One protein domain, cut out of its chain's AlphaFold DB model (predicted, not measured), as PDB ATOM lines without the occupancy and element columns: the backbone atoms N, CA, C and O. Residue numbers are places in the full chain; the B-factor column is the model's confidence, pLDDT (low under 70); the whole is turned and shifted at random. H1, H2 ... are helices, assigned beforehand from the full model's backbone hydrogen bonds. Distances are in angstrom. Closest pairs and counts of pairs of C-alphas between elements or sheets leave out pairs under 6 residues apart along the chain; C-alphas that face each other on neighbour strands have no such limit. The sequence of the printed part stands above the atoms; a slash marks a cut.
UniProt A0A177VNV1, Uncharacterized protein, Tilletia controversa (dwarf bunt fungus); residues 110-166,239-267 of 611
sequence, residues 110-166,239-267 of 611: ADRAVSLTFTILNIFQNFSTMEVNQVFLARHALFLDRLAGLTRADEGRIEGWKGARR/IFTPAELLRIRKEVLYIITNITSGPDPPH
ATOM      1  N   ALA A 110     116.385 147.071 171.518       86.31
ATOM      2  CA  ALA A 110     117.569 146.979 170.668       86.31
ATOM      3  C   ALA A 110     117.186 147.075 169.182       86.31
ATOM      4  O   ALA A 110     117.677 147.970 168.498       86.31
ATOM      5  N   ASP A 111     116.224 146.271 168.715       88.38
ATOM      6  CA  ASP A 111     115.740 146.282 167.323       88.38
ATOM      7  C   ASP A 111     115.272 147.680 166.870       88.38
ATOM      8  O   ASP A 111     115.576 148.128 165.757       88.38
ATOM      9  N   ARG A 112     114.566 148.417 167.745       91.12
ATOM     10  CA  ARG A 112     114.148 149.805 167.477       91.12
ATOM     11  C   ARG A 112     115.334 150.763 167.387       91.12
ATOM     12  O   ARG A 112     115.392 151.551 166.445       91.12
ATOM     13  N   ALA A 113     116.284 150.694 168.318       88.69
ATOM     14  CA  ALA A 113     117.463 151.561 168.319       88.69
ATOM     15  C   ALA A 113     118.393 151.289 167.118       88.69
ATOM     16  O   ALA A 113     118.915 152.228 166.510       88.69
ATOM     17  N   VAL A 114     118.530 150.025 166.702       91.56
ATOM     18  CA  VAL A 114     119.222 149.628 165.466       91.56
ATOM     19  C   VAL A 114     118.517 150.213 164.235       91.56
ATOM     20  O   VAL A 114     119.155 150.862 163.402       91.56
ATOM     21  N   SER A 115     117.194 150.057 164.144       93.69
ATOM     22  CA  SER A 115     116.383 150.577 163.030       93.69
ATOM     23  C   SER A 115     116.447 152.107 162.918       93.69
ATOM     24  O   SER A 115     116.602 152.654 161.822       93.69
ATOM     25  N   LEU A 116     116.394 152.806 164.055       94.62
ATOM     26  CA  LEU A 116     116.548 154.257 164.144       94.62
ATOM     27  C   LEU A 116     117.959 154.697 163.718       94.62
ATOM     28  O   LEU A 116     118.090 155.614 162.909       94.62
ATOM     29  N   THR A 117     119.006 153.988 164.154       94.44
ATOM     30  CA  THR A 117     120.397 154.258 163.744       94.44
ATOM     31  C   THR A 117     120.574 154.142 162.228       94.44
ATOM     32  O   THR A 117     121.131 155.048 161.606       94.44
ATOM     33  N   PHE A 118     120.057 153.081 161.595       95.25
ATOM     34  CA  PHE A 118     120.116 152.948 160.133       95.25
ATOM     35  C   PHE A 118     119.291 154.008 159.400       95.25
ATOM     36  O   PHE A 118     119.715 154.481 158.347       95.25
ATOM     37  N   THR A 119     118.149 154.418 159.954       97.19
ATOM     38  CA  THR A 119     117.329 155.498 159.385       97.19
ATOM     39  C   THR A 119     118.102 156.820 159.382       97.19
ATOM     40  O   THR A 119     118.164 157.498 158.360       97.19
ATOM     41  N   ILE A 120     118.770 157.146 160.491       96.19
ATOM     42  CA  ILE A 120     119.599 158.350 160.642       96.19
ATOM     43  C   ILE A 120     120.822 158.314 159.715       96.19
ATOM     44  O   ILE A 120     121.103 159.303 159.037       96.19
ATOM     45  N   LEU A 121     121.525 157.179 159.623       96.50
ATOM     46  CA  LEU A 121     122.658 157.029 158.702       96.50
ATOM     47  C   LEU A 121     122.225 157.171 157.237       96.50
ATOM     48  O   LEU A 121     122.901 157.861 156.482       96.50
ATOM     49  N   ASN A 122     121.079 156.607 156.848       96.81
ATOM     50  CA  ASN A 122     120.512 156.781 155.508       96.81
ATOM     51  C   ASN A 122     120.148 158.257 155.237       96.81
ATOM     52  O   ASN A 122     120.441 158.781 154.165       96.81
ATOM     53  N   ILE A 123     119.585 158.980 156.212       96.94
ATOM     54  CA  ILE A 123     119.368 160.432 156.086       96.94
ATOM     55  C   ILE A 123     120.707 161.143 155.837       96.94
ATOM     56  O   ILE A 123     120.839 161.839 154.831       96.94
ATOM     57  N   PHE A 124     121.731 160.923 156.669       97.44
ATOM     58  CA  PHE A 124     123.043 161.554 156.473       97.44
ATOM     59  C   PHE A 124     123.722 161.165 155.151       97.44
ATOM     60  O   PHE A 124     124.347 162.015 154.520       97.44
ATOM     61  N   GLN A 125     123.557 159.925 154.689       96.12
ATOM     62  CA  GLN A 125     124.022 159.459 153.383       96.12
ATOM     63  C   GLN A 125     123.359 160.254 152.255       96.12
ATOM     64  O   GLN A 125     124.071 160.845 151.444       96.12
ATOM     65  N   ASN A 126     122.029 160.379 152.249       96.56
ATOM     66  CA  ASN A 126     121.315 161.191 151.260       96.56
ATOM     67  C   ASN A 126     121.749 162.665 151.317       96.56
ATOM     68  O   ASN A 126     122.080 163.242 150.281       96.56
ATOM     69  N   PHE A 127     121.849 163.258 152.512       96.44
ATOM     70  CA  PHE A 127     122.336 164.632 152.673       96.44
ATOM     71  C   PHE A 127     123.765 164.807 152.141       96.44
ATOM     72  O   PHE A 127     124.026 165.807 151.478       96.44
ATOM     73  N   SER A 128     124.663 163.838 152.361       95.44
ATOM     74  CA  SER A 128     126.051 163.880 151.878       95.44
ATOM     75  C   SER A 128     126.183 163.859 150.350       95.44
ATOM     76  O   SER A 128     127.200 164.301 149.829       95.44
ATOM     77  N   THR A 129     125.167 163.408 149.604       94.50
ATOM     78  CA  THR A 129     125.208 163.452 148.126       94.50
ATOM     79  C   THR A 129     125.115 164.875 147.561       94.50
ATOM     80  O   THR A 129     125.503 165.104 146.420       94.50
ATOM     81  N   MET A 130     124.634 165.844 148.348       93.94
ATOM     82  CA  MET A 130     124.477 167.235 147.920       93.94
ATOM     83  C   MET A 130     125.743 168.050 148.225       93.94
ATOM     84  O   MET A 130     126.104 168.216 149.389       93.94
ATOM     85  N   GLU A 131     126.368 168.637 147.203       91.00
ATOM     86  CA  GLU A 131     127.640 169.386 147.300       91.00
ATOM     87  C   GLU A 131     127.659 170.454 148.414       91.00
ATOM     88  O   GLU A 131     128.606 170.542 149.196       91.00
ATOM     89  N   VAL A 132     126.575 171.227 148.554       90.50
ATOM     90  CA  VAL A 132     126.436 172.263 149.600       90.50
ATOM     91  C   VAL A 132     126.501 171.657 151.010       90.50
ATOM     92  O   VAL A 132     127.105 172.230 151.919       90.50
ATOM     93  N   ASN A 133     125.919 170.471 151.192       93.56
ATOM     94  CA  ASN A 133     125.899 169.772 152.472       93.56
ATOM     95  C   ASN A 133     127.238 169.087 152.772       93.56
ATOM     96  O   ASN A 133     127.586 168.964 153.942       93.56
ATOM     97  N   GLN A 134     128.006 168.669 151.759       92.56
ATOM     98  CA  GLN A 134     129.331 168.057 151.951       92.56
ATOM     99  C   GLN A 134     130.259 168.995 152.726       92.56
ATOM    100  O   GLN A 134     130.823 168.606 153.748       92.56
ATOM    101  N   VAL A 135     130.336 170.264 152.309       89.88
ATOM    102  CA  VAL A 135     131.157 171.288 152.978       89.88
ATOM    103  C   VAL A 135     130.668 171.556 154.407       89.88
ATOM    104  O   VAL A 135     131.483 171.709 155.320       89.88
ATOM    105  N   PHE A 136     129.350 171.573 154.631       91.31
ATOM    106  CA  PHE A 136     128.766 171.732 155.967       91.31
ATOM    107  C   PHE A 136     129.102 170.549 156.891       91.31
ATOM    108  O   PHE A 136     129.615 170.751 157.993       91.31
ATOM    109  N   LEU A 137     128.885 169.312 156.431       92.62
ATOM    110  CA  LEU A 137     129.141 168.090 157.197       92.62
ATOM    111  C   LEU A 137     130.641 167.876 157.472       92.62
ATOM    112  O   LEU A 137     130.993 167.466 158.578       92.62
ATOM    113  N   ALA A 138     131.530 168.225 156.531       90.56
ATOM    114  CA  ALA A 138     132.985 168.215 156.734       90.56
ATOM    115  C   ALA A 138     133.425 169.155 157.870       90.56
ATOM    116  O   ALA A 138     134.303 168.822 158.674       90.56
ATOM    117  N   ARG A 139     132.820 170.349 157.931       89.94
ATOM    118  CA  ARG A 139     133.149 171.391 158.916       89.94
ATOM    119  C   ARG A 139     132.445 171.189 160.261       89.94
ATOM    120  O   ARG A 139     132.901 171.747 161.257       89.94
ATOM    121  N   HIS A 140     131.377 170.391 160.328       91.75
ATOM    122  CA  HIS A 140     130.594 170.210 161.551       91.75
ATOM    123  C   HIS A 140     131.443 169.651 162.708       91.75
ATOM    124  O   HIS A 140     132.098 168.612 162.588       91.75
ATOM    125  N   ALA A 141     131.427 170.336 163.855       85.75
ATOM    126  CA  ALA A 141     132.386 170.109 164.937       85.75
ATOM    127  C   ALA A 141     132.314 168.703 165.554       85.75
ATOM    128  O   ALA A 141     133.352 168.166 165.909       85.75
ATOM    129  N   LEU A 142     131.134 168.081 165.621       92.88
ATOM    130  CA  LEU A 142     130.960 166.763 166.253       92.88
ATOM    131  C   LEU A 142     130.702 165.617 165.265       92.88
ATOM    132  O   LEU A 142     130.738 164.460 165.662       92.88
ATOM    133  N   PHE A 143     130.417 165.904 163.990       93.88
ATOM    134  CA  PHE A 143     129.811 164.905 163.096       93.88
ATOM    135  C   PHE A 143     130.757 163.729 162.831       93.88
ATOM    136  O   PHE A 143     130.432 162.578 163.110       93.88
ATOM    137  N   LEU A 144     131.971 164.043 162.381       92.81
ATOM    138  CA  LEU A 144     133.016 163.062 162.090       92.81
ATOM    139  C   LEU A 144     133.470 162.311 163.344       92.81
ATOM    140  O   LEU A 144     133.749 161.121 163.269       92.81
ATOM    141  N   ASP A 145     133.478 162.979 164.498       94.12
ATOM    142  CA  ASP A 145     133.833 162.379 165.784       94.12
ATOM    143  C   ASP A 145     132.767 161.353 166.231       94.12
ATOM    144  O   ASP A 145     133.111 160.292 166.756       94.12
ATOM    145  N   ARG A 146     131.473 161.603 165.960       94.44
ATOM    146  CA  ARG A 146     130.399 160.612 166.178       94.44
ATOM    147  C   ARG A 146     130.460 159.457 165.176       94.44
ATOM    148  O   ARG A 146     130.301 158.311 165.591       94.44
ATOM    149  N   LEU A 147     130.741 159.722 163.895       95.00
ATOM    150  CA  LEU A 147     130.942 158.662 162.896       95.00
ATOM    151  C   LEU A 147     132.147 157.772 163.249       95.00
ATOM    152  O   LEU A 147     132.035 156.553 163.202       95.00
ATOM    153  N   ALA A 148     133.263 158.363 163.680       94.19
ATOM    154  CA  ALA A 148     134.428 157.645 164.195       94.19
ATOM    155  C   ALA A 148     134.104 156.813 165.449       94.19
ATOM    156  O   ALA A 148     134.524 155.664 165.564       94.19
ATOM    157  N   GLY A 149     133.314 157.357 166.381       92.50
ATOM    158  CA  GLY A 149     132.822 156.599 167.534       92.50
ATOM    159  C   GLY A 149     131.999 155.370 167.127       92.50
ATOM    160  O   GLY A 149     132.194 154.289 167.678       92.50
ATOM    161  N   LEU A 150     131.133 155.509 166.117       92.12
ATOM    162  CA  LEU A 150     130.361 154.400 165.545       92.12
ATOM    163  C   LEU A 150     131.238 153.354 164.845       92.12
ATOM    164  O   LEU A 150     130.960 152.163 164.957       92.12
ATOM    165  N   THR A 151     132.299 153.751 164.139       91.69
ATOM    166  CA  THR A 151     133.176 152.786 163.449       91.69
ATOM    167  C   THR A 151     134.055 152.001 164.413       91.69
ATOM    168  O   THR A 151     134.391 150.856 164.109       91.69
ATOM    169  N   ARG A 152     134.364 152.562 165.586       89.50
ATOM    170  CA  ARG A 152     135.121 151.893 166.657       89.50
ATOM    171  C   ARG A 152     134.264 151.102 167.648       89.50
ATOM    172  O   ARG A 152     134.795 150.396 168.505       89.50
ATOM    173  N   ALA A 153     132.940 151.172 167.520       84.75
ATOM    174  CA  ALA A 153     132.015 150.369 168.308       84.75
ATOM    175  C   ALA A 153     132.350 148.864 168.204       84.75
ATOM    176  O   ALA A 153     132.461 148.305 167.106       84.75
ATOM    177  N   ASP A 154     132.501 148.221 169.366       78.81
ATOM    178  CA  ASP A 154     132.787 146.788 169.533       78.81
ATOM    179  C   ASP A 154     134.070 146.248 168.857       78.81
ATOM    180  O   ASP A 154     134.178 145.038 168.652       78.81
ATOM    181  N   GLU A 155     135.086 147.079 168.579       81.44
ATOM    182  CA  GLU A 155     136.413 146.589 168.142       81.44
ATOM    183  C   GLU A 155     136.953 145.504 169.094       81.44
ATOM    184  O   GLU A 155     137.234 144.379 168.673       81.44
ATOM    185  N   GLY A 156     136.954 145.788 170.403       81.06
ATOM    186  CA  GLY A 156     137.382 144.840 171.436       81.06
ATOM    187  C   GLY A 156     136.531 143.563 171.529       81.06
ATOM    188  O   GLY A 156     137.034 142.527 171.962       81.06
ATOM    189  N   ARG A 157     135.264 143.583 171.079       81.62
ATOM    190  CA  ARG A 157     134.411 142.380 171.044       81.62
ATOM    191  C   ARG A 157     134.884 141.410 169.964       81.62
ATOM    192  O   ARG A 157     134.929 140.206 170.216       81.62
ATOM    193  N   ILE A 158     135.263 141.910 168.785       83.56
ATOM    194  CA  ILE A 158     135.748 141.044 167.701       83.56
ATOM    195  C   ILE A 158     137.199 140.612 167.936       83.56
ATOM    196  O   ILE A 158     137.540 139.466 167.653       83.56
ATOM    197  N   GLU A 159     138.035 141.454 168.548       83.69
ATOM    198  CA  GLU A 159     139.347 141.014 169.044       83.69
ATOM    199  C   GLU A 159     139.216 139.896 170.089       83.69
ATOM    200  O   GLU A 159     139.928 138.891 170.011       83.69
ATOM    201  N   GLY A 160     138.254 140.016 171.013       83.94
ATOM    202  CA  GLY A 160     137.904 138.969 171.974       83.94
ATOM    203  C   GLY A 160     137.441 137.671 171.304       83.94
ATOM    204  O   GLY A 160     137.964 136.602 171.621       83.94
ATOM    205  N   TRP A 161     136.529 137.755 170.327       87.06
ATOM    206  CA  TRP A 161     136.084 136.616 169.508       87.06
ATOM    207  C   TRP A 161     137.258 135.931 168.789       87.06
ATOM    208  O   TRP A 161     137.435 134.716 168.892       87.06
ATOM    209  N   LYS A 162     138.129 136.712 168.141       84.56
ATOM    210  CA  LYS A 162     139.324 136.222 167.440       84.56
ATOM    211  C   LYS A 162     140.314 135.552 168.397       84.56
ATOM    212  O   LYS A 162     140.893 134.517 168.064       84.56
ATOM    213  N   GLY A 163     140.487 136.106 169.598       86.00
ATOM    214  CA  GLY A 163     141.282 135.514 170.674       86.00
ATOM    215  C   GLY A 163     140.714 134.178 171.162       86.00
ATOM    216  O   GLY A 163     141.446 133.190 171.224       86.00
ATOM    217  N   ALA A 164     139.408 134.120 171.430       85.56
ATOM    218  CA  ALA A 164     138.715 132.903 171.851       85.56
ATOM    219  C   ALA A 164     138.801 131.794 170.788       85.56
ATOM    220  O   ALA A 164     139.116 130.647 171.107       85.56
ATOM    221  N   ARG A 165     138.612 132.139 169.510       84.50
ATOM    222  CA  ARG A 165     138.702 131.186 168.397       84.50
ATOM    223  C   ARG A 165     140.121 130.653 168.184       84.50
ATOM    224  O   ARG A 165     140.285 129.462 167.934       84.50
ATOM    225  N   ARG A 166     141.152 131.491 168.359       86.00
ATOM    226  CA  ARG A 166     142.558 131.039 168.390       86.00
ATOM    227  C   ARG A 166     142.811 130.065 169.544       86.00
ATOM    228  O   ARG A 166     143.432 129.031 169.319       86.00
ATOM    229  N   ILE A 239     124.589 147.241 171.398       85.75
ATOM    230  CA  ILE A 239     123.329 146.611 170.976       85.75
ATOM    231  C   ILE A 239     123.385 146.027 169.555       85.75
ATOM    232  O   ILE A 239     122.514 145.251 169.180       85.75
ATOM    233  N   PHE A 240     124.389 146.407 168.760       89.56
ATOM    234  CA  PHE A 240     124.536 145.984 167.379       89.56
ATOM    235  C   PHE A 240     125.177 144.598 167.292       89.56
ATOM    236  O   PHE A 240     126.195 144.299 167.926       89.56
ATOM    237  N   THR A 241     124.646 143.760 166.414       90.38
ATOM    238  CA  THR A 241     125.293 142.517 165.985       90.38
ATOM    239  C   THR A 241     126.529 142.815 165.113       90.38
ATOM    240  O   THR A 241     126.636 143.897 164.525       90.38
ATOM    241  N   PRO A 242     127.481 141.873 164.952       90.19
ATOM    242  CA  PRO A 242     128.640 142.084 164.076       90.19
ATOM    243  C   PRO A 242     128.258 142.373 162.613       90.19
ATOM    244  O   PRO A 242     128.937 143.151 161.941       90.19
ATOM    245  N   ALA A 243     127.144 141.802 162.136       90.31
ATOM    246  CA  ALA A 243     126.598 142.052 160.802       90.31
ATOM    247  C   ALA A 243     126.099 143.500 160.639       90.31
ATOM    248  O   ALA A 243     126.375 144.151 159.628       90.31
ATOM    249  N   GLU A 244     125.408 144.033 161.649       93.25
ATOM    250  CA  GLU A 244     124.911 145.411 161.649       93.25
ATOM    251  C   GLU A 244     126.049 146.420 161.771       93.25
ATOM    252  O   GLU A 244     126.065 147.393 161.024       93.25
ATOM    253  N   LEU A 245     127.052 146.158 162.614       92.12
ATOM    254  CA  LEU A 245     128.260 146.986 162.691       92.12
ATOM    255  C   LEU A 245     129.021 147.018 161.360       92.12
ATOM    256  O   LEU A 245     129.498 148.073 160.941       92.12
ATOM    257  N   LEU A 246     129.112 145.885 160.656       92.56
ATOM    258  CA  LEU A 246     129.702 145.843 159.319       92.56
ATOM    259  C   LEU A 246     128.885 146.664 158.306       92.56
ATOM    260  O   LEU A 246     129.467 147.319 157.441       92.56
ATOM    261  N   ARG A 247     127.551 146.675 158.420       94.44
ATOM    262  CA  ARG A 247     126.690 147.551 157.614       94.44
ATOM    263  C   ARG A 247     126.892 149.026 157.973       94.44
ATOM    264  O   ARG A 247     127.106 149.818 157.065       94.44
ATOM    265  N   ILE A 248     126.920 149.383 159.259       95.00
ATOM    266  CA  ILE A 248     127.203 150.748 159.735       95.00
ATOM    267  C   ILE A 248     128.530 151.244 159.154       95.00
ATOM    268  O   ILE A 248     128.562 152.316 158.563       95.00
ATOM    269  N   ARG A 249     129.606 150.446 159.216       95.38
ATOM    270  CA  ARG A 249     130.907 150.810 158.622       95.38
ATOM    271  C   ARG A 249     130.831 151.085 157.118       95.38
ATOM    272  O   ARG A 249     131.505 151.997 156.649       95.38
ATOM    273  N   LYS A 250     129.997 150.355 156.370       95.94
ATOM    274  CA  LYS A 250     129.763 150.602 154.936       95.94
ATOM    275  C   LYS A 250     129.010 151.913 154.689       95.94
ATOM    276  O   LYS A 250     129.440 152.683 153.837       95.94
ATOM    277  N   GLU A 251     127.947 152.202 155.444       96.50
ATOM    278  CA  GLU A 251     127.219 153.479 155.303       96.50
ATOM    279  C   GLU A 251     128.095 154.676 155.713       96.50
ATOM    280  O   GLU A 251     128.125 155.693 155.023       96.50
ATOM    281  N   VAL A 252     128.874 154.539 156.794       97.19
ATOM    282  CA  VAL A 252     129.834 155.561 157.235       97.19
ATOM    283  C   VAL A 252     130.914 155.795 156.175       97.19
ATOM    284  O   VAL A 252     131.237 156.949 155.901       97.19
ATOM    285  N   LEU A 253     131.420 154.739 155.527       97.25
ATOM    286  CA  LEU A 253     132.359 154.876 154.413       97.25
ATOM    287  C   LEU A 253     131.745 155.680 153.258       97.25
ATOM    288  O   LEU A 253     132.368 156.637 152.818       97.25
ATOM    289  N   TYR A 254     130.516 155.364 152.823       96.69
ATOM    290  CA  TYR A 254     129.815 156.144 151.791       96.69
ATOM    291  C   TYR A 254     129.682 157.627 152.161       96.69
ATOM    292  O   TYR A 254     129.967 158.497 151.338       96.69
ATOM    293  N   ILE A 255     129.273 157.920 153.401       96.62
ATOM    294  CA  ILE A 255     129.139 159.291 153.908       96.62
ATOM    295  C   ILE A 255     130.487 160.025 153.845       96.62
ATOM    296  O   ILE A 255     130.543 161.157 153.368       96.62
ATOM    297  N   ILE A 256     131.578 159.383 154.279       95.44
ATOM    298  CA  ILE A 256     132.930 159.957 154.224       95.44
ATOM    299  C   ILE A 256     133.357 160.194 152.773       95.44
ATOM    300  O   ILE A 256     133.761 161.310 152.457       95.44
ATOM    301  N   THR A 257     133.229 159.199 151.885       95.50
ATOM    302  CA  THR A 257     133.598 159.335 150.466       95.50
ATOM    303  C   THR A 257     132.889 160.537 149.844       95.50
ATOM    304  O   THR A 257     133.556 161.411 149.296       95.50
ATOM    305  N   ASN A 258     131.571 160.658 150.034       94.81
ATOM    306  CA  ASN A 258     130.785 161.787 149.533       94.81
ATOM    307  C   ASN A 258     131.244 163.139 150.104       94.81
ATOM    308  O   ASN A 258     131.426 164.094 149.357       94.81
ATOM    309  N   ILE A 259     131.473 163.232 151.417       93.75
ATOM    310  CA  ILE A 259     131.934 164.470 152.070       93.75
ATOM    311  C   ILE A 259     133.327 164.889 151.580       93.75
ATOM    312  O   ILE A 259     133.629 166.080 151.519       93.75
ATOM    313  N   THR A 260     134.168 163.928 151.189       91.50
ATOM    314  CA  THR A 260     135.496 164.207 150.621       91.50
ATOM    315  C   THR A 260     135.469 164.643 149.156       91.50
ATOM    316  O   THR A 260     136.489 165.119 148.668       91.50
ATOM    317  N   SER A 261     134.331 164.515 148.464       87.94
ATOM    318  CA  SER A 261     134.151 164.900 147.053       87.94
ATOM    319  C   SER A 261     133.875 166.392 146.825       87.94
ATOM    320  O   SER A 261     133.738 166.799 145.674       87.94
ATOM    321  N   GLY A 262     133.756 167.191 147.891       79.19
ATOM    322  CA  GLY A 262     133.387 168.607 147.799       79.19
ATOM    323  C   GLY A 262     134.399 169.478 147.028       79.19
ATOM    324  O   GLY A 262     135.566 169.110 146.903       79.19
ATOM    325  N   PRO A 263     133.970 170.656 146.527       68.44
ATOM    326  CA  PRO A 263     134.783 171.503 145.645       68.44
ATOM    327  C   PRO A 263     135.968 172.196 146.340       68.44
ATOM    328  O   PRO A 263     136.978 172.466 145.694       68.44
ATOM    329  N   ASP A 264     135.863 172.469 147.644       66.75
ATOM    330  CA  ASP A 264     137.003 172.877 148.472       66.75
ATOM    331  C   ASP A 264     137.723 171.612 148.970       66.75
ATOM    332  O   ASP A 264     137.032 170.737 149.503       66.75
ATOM    333  N   PRO A 265     139.071 171.517 148.923       61.97
ATOM    334  CA  PRO A 265     139.793 170.443 149.603       61.97
ATOM    335  C   PRO A 265     139.435 170.513 151.094       61.97
ATOM    336  O   PRO A 265     139.777 171.492 151.768       61.97
ATOM    337  N   PRO A 266     138.683 169.541 151.634       64.12
ATOM    338  CA  PRO A 266     138.072 169.736 152.932       64.12
ATOM    339  C   PRO A 266     139.177 169.619 153.972       64.12
ATOM    340  O   PRO A 266     139.818 168.577 154.027       64.12
ATOM    341  N   HIS A 267     139.383 170.624 154.832       79.69
ATOM    342  CA  HIS A 267     140.297 170.549 155.993       79.69
ATOM    343  C   HIS A 267     139.725 169.622 157.094       79.69
ATOM    344  O   HIS A 267     139.622 169.976 158.269       79.69
TER     345      HIS A 267
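What this domain is: This is residues 110 to 166 and 239 to 267 of the 611 residues of an uncharacterized protein of Tilletia controversa (dwarf bunt fungus) (UniProt A0A177VNV1). Two long helices, H1 and H5, lie side by side, with the shorter H3 packed on H5 and H2 crossing one end of H5. H4 leads away from this body, and its residues 159 to 166 stick out. The printed part has 86 residues with five named helices, H1 to H5 in chain order, and no named strand; its class is all helix. It is only just loose, close to compact, with a radius of gyration of the C-alphas of 14.8 A, and elongated, spanning 47 by 28 by 19 A.

How they stand to each other: H5, residues 242 to 260, is the hub, touching three helices. H1, residues 110 to 128, touches it, the same way at a shallow tilt of 17 degrees; their closest C-alphas, of Gln 125 and Ile 255, are 5.1 A apart. H3, residues 143 to 151, touches residues 245 to 252 of H5 alone, opposite ways at a shallow tilt of 29 degrees, closest at the C-alphas of Thr 151 and Arg 249, 5.7 A. H2, residues 131 to 139, touches residues 258 to 260 of H5 alone, only just about perpendicular at 71 degrees, closest at the C-alphas of Gln 134 and Ile 259, 4.4 A. H1 and H2 touch only at the corner. H4, residues 155 to 166, touches no helix. Every O i to N i+4 pair is within hydrogen-bond range in H1, H3, H4 and H5; in H2, 3 of 5 are.

Where its parts are: H5 measures 26.8 A from first to last C-alpha, H1 26.7 A, H4 16.7 A. C-alpha 110 is at (117.569, 146.979, 170.668), C-alpha 260 at (135.496, 164.207, 150.621).

The domain as a whole: The two C-alphas farthest apart, of Val 132 and Arg 166, are 48.1 A apart. Residues 167 to 238 are not printed; C-alphas 166 and 239 are 24.9 A apart across this cut. The links printed whole are tight. Residues 263 to 266 have pLDDT under 70.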